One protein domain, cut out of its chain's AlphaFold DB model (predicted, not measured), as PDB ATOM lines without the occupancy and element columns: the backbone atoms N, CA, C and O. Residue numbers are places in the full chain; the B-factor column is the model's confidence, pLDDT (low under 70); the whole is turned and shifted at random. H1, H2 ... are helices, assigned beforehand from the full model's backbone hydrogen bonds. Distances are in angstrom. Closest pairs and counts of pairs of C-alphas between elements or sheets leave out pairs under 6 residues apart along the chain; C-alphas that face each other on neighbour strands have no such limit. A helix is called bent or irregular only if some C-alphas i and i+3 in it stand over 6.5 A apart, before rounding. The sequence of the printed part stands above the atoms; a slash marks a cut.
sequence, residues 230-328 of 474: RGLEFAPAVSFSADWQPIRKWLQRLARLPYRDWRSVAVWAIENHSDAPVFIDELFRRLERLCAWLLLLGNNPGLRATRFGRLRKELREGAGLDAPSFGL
ATOM      1  N   ARG A 230     -46.545  -4.573  51.487       45.38
ATOM      2  CA  ARG A 230     -47.612  -5.506  51.894       45.38
ATOM      3  C   ARG A 230     -48.756  -5.529  50.876       45.38
ATOM      4  O   ARG A 230     -49.392  -6.556  50.690       45.38
ATOM      5  N   GLY A 231     -48.955  -4.439  50.134       41.78
ATOM      6  CA  GLY A 231     -49.898  -4.370  49.018       41.78
ATOM      7  C   GLY A 231     -49.528  -5.234  47.804       41.78
ATOM      8  O   GLY A 231     -50.412  -5.569  47.018       41.78
ATOM      9  N   LEU A 232     -48.256  -5.635  47.651       43.69
ATOM     10  CA  LEU A 232     -47.793  -6.509  46.556       43.69
ATOM     11  C   LEU A 232     -48.260  -7.967  46.703       43.69
ATOM     12  O   LEU A 232     -48.334  -8.669  45.690       43.69
ATOM     13  N   GLU A 233     -48.575  -8.407  47.927       38.78
ATOM     14  CA  GLU A 233     -49.106  -9.750  48.222       38.78
ATOM     15  C   GLU A 233     -50.589  -9.880  47.841       38.78
ATOM     16  O   GLU A 233     -51.029 -10.950  47.430       38.78
ATOM     17  N   PHE A 234     -51.347  -8.780  47.913       36.00
ATOM     18  CA  PHE A 234     -52.792  -8.748  47.641       36.00
ATOM     19  C   PHE A 234     -53.152  -8.149  46.273       36.00
ATOM     20  O   PHE A 234     -54.324  -8.129  45.894       36.00
ATOM     21  N   ALA A 235     -52.169  -7.652  45.517       34.34
ATOM     22  CA  ALA A 235     -52.398  -7.150  44.169       34.34
ATOM     23  C   ALA A 235     -52.637  -8.328  43.203       34.34
ATOM     24  O   ALA A 235     -51.773  -9.203  43.095       34.34
ATOM     25  N   PRO A 236     -53.762  -8.369  42.462       35.59
ATOM     26  CA  PRO A 236     -53.994  -9.429  41.492       35.59
ATOM     27  C   PRO A 236     -52.871  -9.434  40.447       35.59
ATOM     28  O   PRO A 236     -52.558  -8.397  39.855       35.59
ATOM     29  N   ALA A 237     -52.301 -10.617  40.181       37.09
ATOM     30  CA  ALA A 237     -51.229 -10.841  39.199       37.09
ATOM     31  C   ALA A 237     -51.545 -10.281  37.793       37.09
ATOM     32  O   ALA A 237     -50.645 -10.045  36.992       37.09
ATOM     33  N   VAL A 238     -52.829 -10.032  37.526       34.84
ATOM     34  CA  VAL A 238     -53.419  -9.557  36.269       34.84
ATOM     35  C   VAL A 238     -53.177  -8.055  35.999       34.84
ATOM     36  O   VAL A 238     -53.353  -7.613  34.871       34.84
ATOM     37  N   SER A 239     -52.758  -7.250  36.989       43.91
ATOM     38  CA  SER A 239     -52.676  -5.778  36.835       43.91
ATOM     39  C   SER A 239     -51.375  -5.257  36.189       43.91
ATOM     40  O   SER A 239     -51.327  -4.128  35.697       43.91
ATOM     41  N   PHE A 240     -50.307  -6.061  36.158       49.16
ATOM     42  CA  PHE A 240     -49.035  -5.661  35.545       49.16
ATOM     43  C   PHE A 240     -48.900  -6.265  34.145       49.16
ATOM     44  O   PHE A 240     -48.993  -7.481  33.980       49.16
ATOM     45  N   SER A 241     -48.635  -5.422  33.139       60.19
ATOM     46  CA  SER A 241     -48.246  -5.899  31.807       60.19
ATOM     47  C   SER A 241     -46.988  -6.776  31.901       60.19
ATOM     48  O   SER A 241     -46.208  -6.644  32.847       60.19
ATOM     49  N   ALA A 242     -46.777  -7.670  30.929       69.94
ATOM     50  CA  ALA A 242     -45.632  -8.590  30.923       69.94
ATOM     51  C   ALA A 242     -44.289  -7.864  31.156       69.94
ATOM     52  O   ALA A 242     -43.460  -8.323  31.941       69.94
ATOM     53  N   ASP A 243     -44.140  -6.668  30.582       71.44
ATOM     54  CA  ASP A 243     -42.938  -5.830  30.689       71.44
ATOM     55  C   ASP A 243     -42.660  -5.296  32.107       71.44
ATOM     56  O   ASP A 243     -41.554  -4.850  32.397       71.44
ATOM     57  N   TRP A 244     -43.645  -5.338  33.012       72.88
ATOM     58  CA  TRP A 244     -43.521  -4.877  34.401       72.88
ATOM     59  C   TRP A 244     -43.225  -5.996  35.403       72.88
ATOM     60  O   TRP A 244     -42.943  -5.715  36.570       72.88
ATOM     61  N   GLN A 245     -43.237  -7.257  34.966       76.56
ATOM     62  CA  GLN A 245     -42.899  -8.392  35.826       76.56
ATOM     63  C   GLN A 245     -41.476  -8.302  36.411       76.56
ATOM     64  O   GLN A 245     -41.328  -8.534  37.614       76.56
ATOM     65  N   PRO A 246     -40.432  -7.902  35.653       83.44
ATOM     66  CA  PRO A 246     -39.098  -7.695  36.224       83.44
ATOM     67  C   PRO A 246     -39.083  -6.616  37.317       83.44
ATOM     68  O   PRO A 246     -38.530  -6.824  38.396       83.44
ATOM     69  N   ILE A 247     -39.782  -5.500  37.090       83.25
ATOM     70  CA  ILE A 247     -39.885  -4.378  38.038       83.25
ATOM     71  C   ILE A 247     -40.560  -4.824  39.341       83.25
ATOM     72  O   ILE A 247     -40.090  -4.483  40.428       83.25
ATOM     73  N   ARG A 248     -41.627  -5.632  39.248       76.88
ATOM     74  CA  ARG A 248     -42.298  -6.217  40.418       76.88
ATOM     75  C   ARG A 248     -41.323  -7.042  41.264       76.88
ATOM     76  O   ARG A 248     -41.249  -6.819  42.472       76.88
ATOM     77  N   LYS A 249     -40.528  -7.913  40.628       81.38
ATOM     78  CA  LYS A 249     -39.518  -8.739  41.314       81.38
ATOM     79  C   LYS A 249     -38.487  -7.885  42.053       81.38
ATOM     80  O   LYS A 249     -38.148  -8.176  43.198       81.38
ATOM     81  N   TRP A 250     -38.028  -6.789  41.449       88.50
ATOM     82  CA  TRP A 250     -37.128  -5.852  42.127       88.50
ATOM     83  C   TRP A 250     -37.765  -5.180  43.346       88.50
ATOM     84  O   TRP A 250     -37.110  -5.083  44.381       88.50
ATOM     85  N   LEU A 251     -39.025  -4.741  43.264       82.19
ATOM     86  CA  LEU A 251     -39.724  -4.142  44.410       82.19
ATOM     87  C   LEU A 251     -39.867  -5.140  45.565       82.19
ATOM     88  O   LEU A 251     -39.590  -4.789  46.712       82.19
ATOM     89  N   GLN A 252     -40.230  -6.389  45.260       78.06
ATOM     90  CA  GLN A 252     -40.305  -7.473  46.245       78.06
ATOM     91  C   GLN A 252     -38.937  -7.757  46.883       78.06
ATOM     92  O   GLN A 252     -38.851  -7.986  48.088       78.06
ATOM     93  N   ARG A 253     -37.853  -7.693  46.102       85.38
ATOM     94  CA  ARG A 253     -36.478  -7.863  46.592       85.38
ATOM     95  C   ARG A 253     -36.038  -6.718  47.502       85.38
ATOM     96  O   ARG A 253     -35.576  -6.959  48.614       85.38
ATOM     97  N   LEU A 254     -36.204  -5.474  47.056       87.50
ATOM     98  CA  LEU A 254     -35.836  -4.270  47.812       87.50
ATOM     99  C   LEU A 254     -36.603  -4.168  49.137       87.50
ATOM    100  O   LEU A 254     -36.077  -3.690  50.139       87.50
ATOM    101  N   ALA A 255     -37.826  -4.686  49.183       82.25
ATOM    102  CA  ALA A 255     -38.626  -4.736  50.396       82.25
ATOM    103  C   ALA A 255     -38.071  -5.597  51.528       82.25
ATOM    104  O   ALA A 255     -38.484  -5.416  52.671       82.25
ATOM    105  N   ARG A 256     -37.154  -6.518  51.218       81.81
ATOM    106  CA  ARG A 256     -36.506  -7.399  52.200       81.81
ATOM    107  C   ARG A 256     -35.399  -6.693  52.976       81.81
ATOM    108  O   ARG A 256     -34.891  -7.251  53.943       81.81
ATOM    109  N   LEU A 257     -34.999  -5.499  52.541       86.75
ATOM    110  CA  LEU A 257     -34.004  -4.696  53.239       86.75
ATOM    111  C   LEU A 257     -34.560  -4.209  54.588       86.75
ATOM    112  O   LEU A 257     -35.731  -3.830  54.666       86.75
ATOM    113  N   PRO A 258     -33.714  -4.097  55.627       83.31
ATOM    114  CA  PRO A 258     -34.129  -3.593  56.939       83.31
ATOM    115  C   PRO A 258     -34.392  -2.074  56.951       83.31
ATOM    116  O   PRO A 258     -34.677  -1.491  57.992       83.31
ATOM    117  N   TYR A 259     -34.287  -1.399  55.802       83.50
ATOM    118  CA  TYR A 259     -34.492   0.040  55.651       83.50
ATOM    119  C   TYR A 259     -35.271   0.362  54.369       83.50
ATOM    120  O   TYR A 259     -35.434  -0.471  53.478       83.50
ATOM    121  N   ARG A 260     -35.784   1.597  54.285       82.69
ATOM    122  CA  ARG A 260     -36.782   2.005  53.277       82.69
ATOM    123  C   ARG A 260     -36.379   3.220  52.439       82.69
ATOM    124  O   ARG A 260     -37.158   3.645  51.590       82.69
ATOM    125  N   ASP A 261     -35.180   3.764  52.637       84.00
ATOM    126  CA  ASP A 261     -34.682   4.961  51.942       84.00
ATOM    127  C   ASP A 261     -34.757   4.843  50.401       84.00
ATOM    128  O   ASP A 261     -35.085   5.807  49.700       84.00
ATOM    129  N   TRP A 262     -34.545   3.628  49.881       89.00
ATOM    130  CA  TRP A 262     -34.612   3.278  48.459       89.00
ATOM    131  C   TRP A 262     -35.973   3.567  47.811       89.00
ATOM    132  O   TRP A 262     -36.028   3.843  46.610       89.00
ATOM    133  N   ARG A 263     -37.071   3.570  48.585       82.44
ATOM    134  CA  ARG A 263     -38.430   3.819  48.068       82.44
ATOM    135  C   ARG A 263     -38.532   5.168  47.379       82.44
ATOM    136  O   ARG A 263     -39.229   5.302  46.383       82.44
ATOM    137  N   SER A 264     -37.801   6.161  47.879       77.19
ATOM    138  CA  SER A 264     -37.802   7.506  47.307       77.19
ATOM    139  C   SER A 264     -37.255   7.547  45.873       77.19
ATOM    140  O   SER A 264     -37.752   8.316  45.052       77.19
ATOM    141  N   VAL A 265     -36.272   6.698  45.556       85.38
ATOM    142  CA  VAL A 265     -35.720   6.538  44.202       85.38
ATOM    143  C   VAL A 265     -36.653   5.685  43.344       85.38
ATOM    144  O   VAL A 265     -36.913   6.034  42.195       85.38
ATOM    145  N   ALA A 266     -37.202   4.607  43.913       85.25
ATOM    146  CA  ALA A 266     -38.125   3.721  43.209       85.25
ATOM    147  C   ALA A 266     -39.396   4.448  42.745       85.25
ATOM    148  O   ALA A 266     -39.774   4.358  41.577       85.25
ATOM    149  N   VAL A 267     -40.010   5.226  43.640       75.38
ATOM    150  CA  VAL A 267     -41.176   6.065  43.341       75.38
ATOM    151  C   VAL A 267     -40.839   7.086  42.256       75.38
ATOM    152  O   VAL A 267     -41.581   7.193  41.287       75.38
ATOM    153  N   TRP A 268     -39.692   7.771  42.354       81.50
ATOM    154  CA  TRP A 268     -39.267   8.718  41.317       81.50
ATOM    155  C   TRP A 268     -39.149   8.056  39.936       81.50
ATOM    156  O   TRP A 268     -39.649   8.609  38.958       81.50
ATOM    157  N   ALA A 269     -38.531   6.875  39.849       83.50
ATOM    158  CA  ALA A 269     -38.346   6.180  38.576       83.50
ATOM    159  C   ALA A 269     -39.689   5.762  37.963       83.50
ATOM    160  O   ALA A 269     -39.932   6.005  36.784       83.50
ATOM    161  N   ILE A 270     -40.585   5.196  38.776       79.44
ATOM    162  CA  ILE A 270     -41.927   4.796  38.342       79.44
ATOM    163  C   ILE A 270     -42.739   6.003  37.875       79.44
ATOM    164  O   ILE A 270     -43.444   5.905  36.878       79.44
ATOM    165  N   GLU A 271     -42.633   7.139  38.560       68.50
ATOM    166  CA  GLU A 271     -43.379   8.353  38.220       68.50
ATOM    167  C   GLU A 271     -42.901   9.005  36.926       68.50
ATOM    168  O   GLU A 271     -43.714   9.452  36.121       68.50
ATOM    169  N   ASN A 272     -41.586   9.083  36.730       77.00
ATOM    170  CA  ASN A 272     -41.005   9.860  35.636       77.00
ATOM    171  C   ASN A 272     -40.740   9.018  34.382       77.00
ATOM    172  O   ASN A 272     -40.557   9.587  33.310       77.00
ATOM    173  N   HIS A 273     -40.744   7.688  34.507       82.38
ATOM    174  CA  HIS A 273     -40.383   6.759  33.433       82.38
ATOM    175  C   HIS A 273     -41.367   5.582  33.312       82.38
ATOM    176  O   HIS A 273     -40.986   4.486  32.905       82.38
ATOM    177  N   SER A 274     -42.640   5.787  33.681       71.31
ATOM    178  CA  SER A 274     -43.694   4.751  33.654       71.31
ATOM    179  C   SER A 274     -43.928   4.098  32.275       71.31
ATOM    180  O   SER A 274     -44.480   2.997  32.193       71.31
ATOM    181  N   ASP A 275     -43.518   4.773  31.207       77.00
ATOM    182  CA  ASP A 275     -43.555   4.364  29.803       77.00
ATOM    183  C   ASP A 275     -42.258   3.681  29.330       77.00
ATOM    184  O   ASP A 275     -42.214   3.132  28.233       77.00
ATOM    185  N   ALA A 276     -41.220   3.650  30.171       86.12
ATOM    186  CA  ALA A 276     -39.917   3.061  29.883       86.12
ATOM    187  C   ALA A 276     -39.566   1.937  30.886       86.12
ATOM    188  O   ALA A 276     -38.616   2.064  31.665       86.12
ATOM    189  N   PRO A 277     -40.288   0.797  30.877       84.38
ATOM    190  CA  PRO A 277     -40.065  -0.291  31.831       84.38
ATOM    191  C   PRO A 277     -38.646  -0.877  31.776       84.38
ATOM    192  O   PRO A 277     -38.094  -1.228  32.812       84.38
ATOM    193  N   VAL A 278     -38.016  -0.910  30.597       91.38
ATOM    194  CA  VAL A 278     -36.616  -1.353  30.433       91.38
ATOM    195  C   VAL A 278     -35.646  -0.445  31.196       91.38
ATOM    196  O   VAL A 278     -34.699  -0.922  31.816       91.38
ATOM    197  N   PHE A 279     -35.898   0.868  31.192       93.12
ATOM    198  CA  PHE A 279     -35.105   1.818  31.969       93.12
ATOM    199  C   PHE A 279     -35.307   1.606  33.472       93.12
ATOM    200  O   PHE A 279     -34.331   1.590  34.217       93.12
ATOM    201  N   ILE A 280     -36.555   1.410  33.918       89.81
ATOM    202  CA  ILE A 280     -36.857   1.159  35.335       89.81
ATOM    203  C   ILE A 280     -36.219  -0.154  35.805       89.81
ATOM    204  O   ILE A 280     -35.653  -0.172  36.895       89.81
ATOM    205  N   ASP A 281     -36.263  -1.222  35.002       92.81
ATOM    206  CA  ASP A 281     -35.624  -2.506  35.328       92.81
ATOM    207  C   ASP A 281     -34.118  -2.340  35.584       92.81
ATOM    208  O   ASP A 281     -33.611  -2.736  36.637       92.81
ATOM    209  N   GLU A 282     -33.405  -1.681  34.669       95.81
ATOM    210  CA  GLU A 282     -31.966  -1.446  34.821       95.81
ATOM    211  C   GLU A 282     -31.660  -0.470  35.970       95.81
ATOM    212  O   GLU A 282     -30.696  -0.662  36.717       95.81
ATOM    213  N   LEU A 283     -32.502   0.547  36.180       96.12
ATOM    214  CA  LEU A 283     -32.376   1.448  37.326       96.12
ATOM    215  C   LEU A 283     -32.547   0.684  38.642       96.12
ATOM    216  O   LEU A 283     -31.770   0.891  39.573       96.12
ATOM    217  N   PHE A 284     -33.525  -0.218  38.725       95.44
ATOM    218  CA  PHE A 284     -33.801  -1.006  39.925       95.44
ATOM    219  C   PHE A 284     -32.713  -2.040  40.192       95.44
ATOM    220  O   PHE A 284     -32.354  -2.241  41.350       95.44
ATOM    221  N   ARG A 285     -32.103  -2.601  39.147       94.94
ATOM    222  CA  ARG A 285     -30.891  -3.421  39.266       94.94
ATOM    223  C   ARG A 285     -29.732  -2.643  39.889       94.94
ATOM    224  O   ARG A 285     -29.084  -3.123  40.818       94.94
ATOM    225  N   ARG A 286     -29.471  -1.415  39.421       96.44
ATOM    226  CA  ARG A 286     -28.422  -0.546  39.999       96.44
ATOM    227  C   ARG A 286     -28.766  -0.093  41.418       96.44
ATOM    228  O   ARG A 286     -27.875  -0.026  42.264       96.44
ATOM    229  N   LEU A 287     -30.043   0.182  41.681       96.38
ATOM    230  CA  LEU A 287     -30.553   0.547  42.999       96.38
ATOM    231  C   LEU A 287     -30.413  -0.604  43.998       96.38
ATOM    232  O   LEU A 287     -29.977  -0.370  45.120       96.38
ATOM    233  N   GLU A 288     -30.737  -1.836  43.605       95.75
ATOM    234  CA  GLU A 288     -30.560  -3.019  44.449       95.75
ATOM    235  C   GLU A 288     -29.095  -3.244  44.795       95.75
ATOM    236  O   GLU A 288     -28.787  -3.373  45.976       95.75
ATOM    237  N   ARG A 289     -28.189  -3.167  43.816       95.00
ATOM    238  CA  ARG A 289     -26.744  -3.239  44.075       95.00
ATOM    239  C   ARG A 289     -26.290  -2.179  45.079       95.00
ATOM    240  O   ARG A 289     -25.552  -2.491  46.011       95.00
ATOM    241  N   LEU A 290     -26.738  -0.931  44.909       95.38
ATOM    242  CA  LEU A 290     -26.434   0.152  45.847       95.38
ATOM    243  C   LEU A 290     -26.943  -0.176  47.258       95.38
ATOM    244  O   LEU A 290     -26.240   0.043  48.242       95.38
ATOM    245  N   CYS A 291     -28.153  -0.722  47.363       95.31
ATOM    246  CA  CYS A 291     -28.738  -1.092  48.643       95.31
ATOM    247  C   CYS A 291     -28.011  -2.269  49.311       95.31
ATOM    248  O   CYS A 291     -27.697  -2.214  50.502       95.31
ATOM    249  N   ALA A 292     -27.706  -3.321  48.554       94.19
ATOM    250  CA  ALA A 292     -26.940  -4.462  49.036       94.19
ATOM    251  C   ALA A 292     -25.589  -4.008  49.606       94.19
ATOM    252  O   ALA A 292     -25.207  -4.386  50.711       94.19
ATOM    253  N   TRP A 293     -24.908  -3.101  48.907       92.56
ATOM    254  CA  TRP A 293     -23.661  -2.519  49.386       92.56
ATOM    255  C   TRP A 293     -23.831  -1.682  50.666       92.56
ATOM    256  O   TRP A 293     -23.098  -1.891  51.633       92.56
ATOM    257  N   LEU A 294     -24.815  -0.776  50.722       92.69
ATOM    258  CA  LEU A 294     -25.096   0.020  51.928       92.69
ATOM    259  C   LEU A 294     -25.422  -0.864  53.141       92.69
ATOM    260  O   LEU A 294     -25.105  -0.504  54.278       92.69
ATOM    261  N   LEU A 295     -26.039  -2.024  52.900       93.75
ATOM    262  CA  LEU A 295     -26.287  -3.036  53.919       93.75
ATOM    263  C   LEU A 295     -24.971  -3.682  54.391       93.75
ATOM    264  O   LEU A 295     -24.722  -3.723  55.597       93.75
ATOM    265  N   LEU A 296     -24.096  -4.104  53.469       92.62
ATOM    266  CA  LEU A 296     -22.783  -4.697  53.781       92.62
ATOM    267  C   LEU A 296     -21.844  -3.741  54.536       92.62
ATOM    268  O   LEU A 296     -21.032  -4.179  55.350       92.62
ATOM    269  N   LEU A 297     -21.977  -2.430  54.336       89.38
ATOM    270  CA  LEU A 297     -21.220  -1.428  55.095       89.38
ATOM    271  C   LEU A 297     -21.762  -1.156  56.509       89.38
ATOM    272  O   LEU A 297     -21.371  -0.181  57.147       89.38
ATOM    273  N   GLY A 298     -22.639  -2.017  57.027       82.50
ATOM    274  CA  GLY A 298     -23.143  -1.924  58.398       82.50
ATOM    275  C   GLY A 298     -24.375  -1.039  58.544       82.50
ATOM    276  O   GLY A 298     -24.672  -0.597  59.650       82.50
ATOM    277  N   ASN A 299     -25.101  -0.783  57.451       80.00
ATOM    278  CA  ASN A 299     -26.400  -0.117  57.483       80.00
ATOM    279  C   ASN A 299     -26.373   1.257  58.198       80.00
ATOM    280  O   ASN A 299     -27.249   1.568  59.007       80.00
ATOM    281  N   ASN A 300     -25.377   2.098  57.895       84.56
ATOM    282  CA  ASN A 300     -25.226   3.426  58.504       84.56
ATOM    283  C   ASN A 300     -26.295   4.421  57.982       84.56
ATOM    284  O   ASN A 300     -26.255   4.773  56.798       84.56
ATOM    285  N   PRO A 301     -27.213   4.934  58.830       80.50
ATOM    286  CA  PRO A 301     -28.292   5.822  58.385       80.50
ATOM    287  C   PRO A 301     -27.823   7.129  57.743       80.50
ATOM    288  O   PRO A 301     -28.394   7.551  56.739       80.50
ATOM    289  N   GLY A 302     -26.761   7.749  58.268       79.19
ATOM    290  CA  GLY A 302     -26.216   8.997  57.724       79.19
ATOM    291  C   GLY A 302     -25.620   8.810  56.328       79.19
ATOM    292  O   GLY A 302     -25.861   9.623  55.428       79.19
ATOM    293  N   LEU A 303     -24.908   7.697  56.115       86.81
ATOM    294  CA  LEU A 303     -24.388   7.324  54.800       86.81
ATOM    295  C   LEU A 303     -25.529   7.075  53.807       86.81
ATOM    296  O   LEU A 303     -25.486   7.604  52.694       86.81
ATOM    297  N   ARG A 304     -26.565   6.324  54.210       90.25
ATOM    298  CA  ARG A 304     -27.743   6.067  53.364       90.25
ATOM    299  C   ARG A 304     -28.437   7.367  52.970       90.25
ATOM    300  O   ARG A 304     -28.603   7.620  51.779       90.25
ATOM    301  N   ALA A 305     -28.782   8.207  53.945       78.06
ATOM    302  CA  ALA A 305     -29.480   9.467  53.705       78.06
ATOM    303  C   ALA A 305     -28.699  10.366  52.733       78.06
ATOM    304  O   ALA A 305     -29.260  10.874  51.759       78.06
ATOM    305  N   THR A 306     -27.383  10.486  52.938       86.56
ATOM    306  CA  THR A 306     -26.500  11.257  52.051       86.56
ATOM    307  C   THR A 306     -26.475  10.674  50.638       86.56
ATOM    308  O   THR A 306     -26.638  11.408  49.662       86.56
ATOM    309  N   ARG A 307     -26.291   9.354  50.511       91.12
ATOM    310  CA  ARG A 307     -26.154   8.671  49.219       91.12
ATOM    311  C   ARG A 307     -27.453   8.715  48.409       91.12
ATOM    312  O   ARG A 307     -27.418   9.112  47.247       91.12
ATOM    313  N   PHE A 308     -28.597   8.393  49.014       88.44
ATOM    314  CA  PHE A 308     -29.900   8.476  48.340       88.44
ATOM    315  C   PHE A 308     -30.307   9.923  48.035       88.44
ATOM    316  O   PHE A 308     -30.905  10.181  46.989       88.44
ATOM    317  N   GLY A 309     -29.955  10.879  48.902       80.94
ATOM    318  CA  GLY A 309     -30.168  12.306  48.652       80.94
ATOM    319  C   GLY A 309     -29.425  12.800  47.408       80.94
ATOM    320  O   GLY A 309     -30.037  13.428  46.541       80.94
ATOM    321  N   ARG A 310     -28.132  12.463  47.279       91.81
ATOM    322  CA  ARG A 310     -27.319  12.788  46.092       91.81
ATOM    323  C   ARG A 310     -27.836  12.095  44.839       91.81
ATOM    324  O   ARG A 310     -28.085  12.777  43.851       91.81
ATOM    325  N   LEU A 311     -28.109  10.791  44.915       93.75
ATOM    326  CA  LEU A 311     -28.656  10.029  43.793       93.75
ATOM    327  C   LEU A 311     -29.942  10.663  43.253       93.75
ATOM    328  O   LEU A 311     -30.094  10.857  42.053       93.75
ATOM    329  N   ARG A 312     -30.865  11.055  44.134       87.69
ATOM    330  CA  ARG A 312     -32.101  11.732  43.718       87.69
ATOM    331  C   ARG A 312     -31.851  13.074  43.041       87.69
ATOM    332  O   ARG A 312     -32.600  13.426  42.133       87.69
ATOM    333  N   LYS A 313     -30.862  13.839  43.506       84.94
ATOM    334  CA  LYS A 313     -30.479  15.106  42.878       84.94
ATOM    335  C   LYS A 313     -29.942  14.855  41.466       84.94
ATOM    336  O   LYS A 313     -30.480  15.424  40.524       84.94
ATOM    337  N   GLU A 314     -28.991  13.938  41.324       94.56
ATOM    338  CA  GLU A 314     -28.387  13.549  40.040       94.56
ATOM    339  C   GLU A 314     -29.444  13.057  39.036       94.56
ATOM    340  O   GLU A 314     -29.462  13.473  37.880       94.56
ATOM    341  N   LEU A 315     -30.384  12.220  39.489       90.44
ATOM    342  CA  LEU A 315     -31.483  11.720  38.662       90.44
ATOM    343  C   LEU A 315     -32.402  12.846  38.163       90.44
ATOM    344  O   LEU A 315     -32.775  12.860  36.992       90.44
ATOM    345  N   ARG A 316     -32.728  13.823  39.020       85.31
ATOM    346  CA  ARG A 316     -33.521  15.007  38.631       85.31
ATOM    347  C   ARG A 316     -32.782  15.927  37.663       85.31
ATOM    348  O   ARG A 316     -33.424  16.566  36.840       85.31
ATOM    349  N   GLU A 317     -31.460  15.986  37.766       91.44
ATOM    350  CA  GLU A 317     -30.585  16.739  36.863       91.44
ATOM    351  C   GLU A 317     -30.336  16.003  35.533       91.44
ATOM    352  O   GLU A 317     -29.677  16.538  34.646       91.44
ATOM    353  N   GLY A 318     -30.905  14.804  35.359       92.19
ATOM    354  CA  GLY A 318     -30.873  14.060  34.102       92.19
ATOM    355  C   GLY A 318     -29.702  13.090  33.962       92.19
ATOM    356  O   GLY A 318     -29.504  12.559  32.874       92.19
ATOM    357  N   ALA A 319     -28.956  12.801  35.036       92.56
ATOM    358  CA  ALA A 319     -27.848  11.840  34.991       92.56
ATOM    359  C   ALA A 319     -28.300  10.402  34.660       92.56
ATOM    360  O   ALA A 319     -27.497   9.581  34.223       92.56
ATOM    361  N   GLY A 320     -29.586  10.085  34.858       92.75
ATOM    362  CA  GLY A 320     -30.170   8.796  34.482       92.75
ATOM    363  C   GLY A 320     -29.440   7.607  35.115       92.75
ATOM    364  O   GLY A 320     -29.138   7.606  36.307       92.75
ATOM    365  N   LEU A 321     -29.151   6.577  34.315       94.81
ATOM    366  CA  LEU A 321     -28.434   5.388  34.789       94.81
ATOM    367  C   LEU A 321     -26.966   5.678  35.136       94.81
ATOM    368  O   LEU A 321     -26.382   4.933  35.923       94.81
ATOM    369  N   ASP A 322     -26.390   6.751  34.597       95.06
ATOM    370  CA  ASP A 322     -24.982   7.125  34.771       95.06
ATOM    371  C   ASP A 322     -24.742   7.996  36.012       95.06
ATOM    372  O   ASP A 322     -23.629   8.469  36.237       95.06
ATOM    373  N   ALA A 323     -25.772   8.178  36.847       95.75
ATOM    374  CA  ALA A 323     -25.673   8.872  38.123       95.75
ATOM    375  C   ALA A 323     -24.502   8.309  38.968       95.75
ATOM    376  O   ALA A 323     -24.529   7.125  39.340       95.75
ATOM    377  N   PRO A 324     -23.474   9.125  39.294       94.88
ATOM    378  CA  PRO A 324     -22.287   8.675  40.022       94.88
ATOM    379  C   PRO A 324     -22.600   8.012  41.362       94.88
ATOM    380  O   PRO A 324     -21.859   7.137  41.814       94.88
ATOM    381  N   SER A 325     -23.718   8.376  41.991       94.38
ATOM    382  CA  SER A 325     -24.156   7.784  43.253       94.38
ATOM    383  C   SER A 325     -24.550   6.301  43.158       94.38
ATOM    384  O   SER A 325     -24.691   5.671  44.204       94.38
ATOM    385  N   PHE A 326     -24.681   5.714  41.959       95.38
ATOM    386  CA  PHE A 326     -24.784   4.254  41.774       95.38
ATOM    387  C   PHE A 326     -23.436   3.516  41.832       95.38
ATOM    388  O   PHE A 326     -23.415   2.278  41.870       95.38
ATOM    389  N   GLY A 327     -22.323   4.247  41.750       91.19
ATOM    390  CA  GLY A 327     -20.971   3.701  41.756       91.19
ATOM    391  C   GLY A 327     -20.438   3.457  43.167       91.19
ATOM    392  O   GLY A 327     -20.778   4.177  44.107       91.19
ATOM    393  N   LEU A 328     -19.567   2.453  43.283       89.00
ATOM    394  CA  LEU A 328     -18.753   2.193  44.468       89.00
ATOM    395  C   LEU A 328     -17.300   2.564  44.165       89.00
ATOM    396  O   LEU A 328     -16.801   2.243  43.081       89.00
TER     397      LEU A 328
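Overview. This is residues 230 to 328 of the 474 residues of the protein "DUF262 domain-containing protein" of Nocardia cyriacigeorgica (UniProt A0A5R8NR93). Four helices lie nearly side by side in two layers, H4 beside H2 and H3 beside H5, with tiny H1 near H2. H3, H4 and H5 form an up-and-down bundle, each running against the one before. The printed part has 99 residues, 63 of them in five named helices, H1 to H5 in order along the chain; its class is all helix, and it is compact, with a radius of gyration of the C-alphas of 13.5 A and spans of 39 by 29 by 16 A.

Along the chain. Find C-alpha 277 at (-40.065, -0.291, 31.831); H4, residues 277 to 296, runs 28.3 A from there. H2, residues 242 to 254, spans 20.0 A and is only just irregular: C-alphas 243 and 246 are 7.0 A apart. H3, residues 263 to 272, spans 14.1 A; H1, residues 231 to 234, 5.4 A. H5, residues 301 to 316, spans 22.4 A, ending at C-alpha (-33.521, 15.007, 38.631).

Arrangement. H4 touches H2 (closest C-alphas Asp 281 and Ile 247, 5.4 A). H4, with residues 280 to 284 alone, touches H3 in a hairpin, closest C-alphas Ile 280 and Ala 269, 6.2 A. Every O i to N i+4 pair is within hydrogen-bond range in H3, H4 and H5; 7 of 9 in H2; H1 is too short.

Size, cuts and confidence. The printed part has no cut and no long link. Residues 230 to 242 and 271 are under 70 in pLDDT.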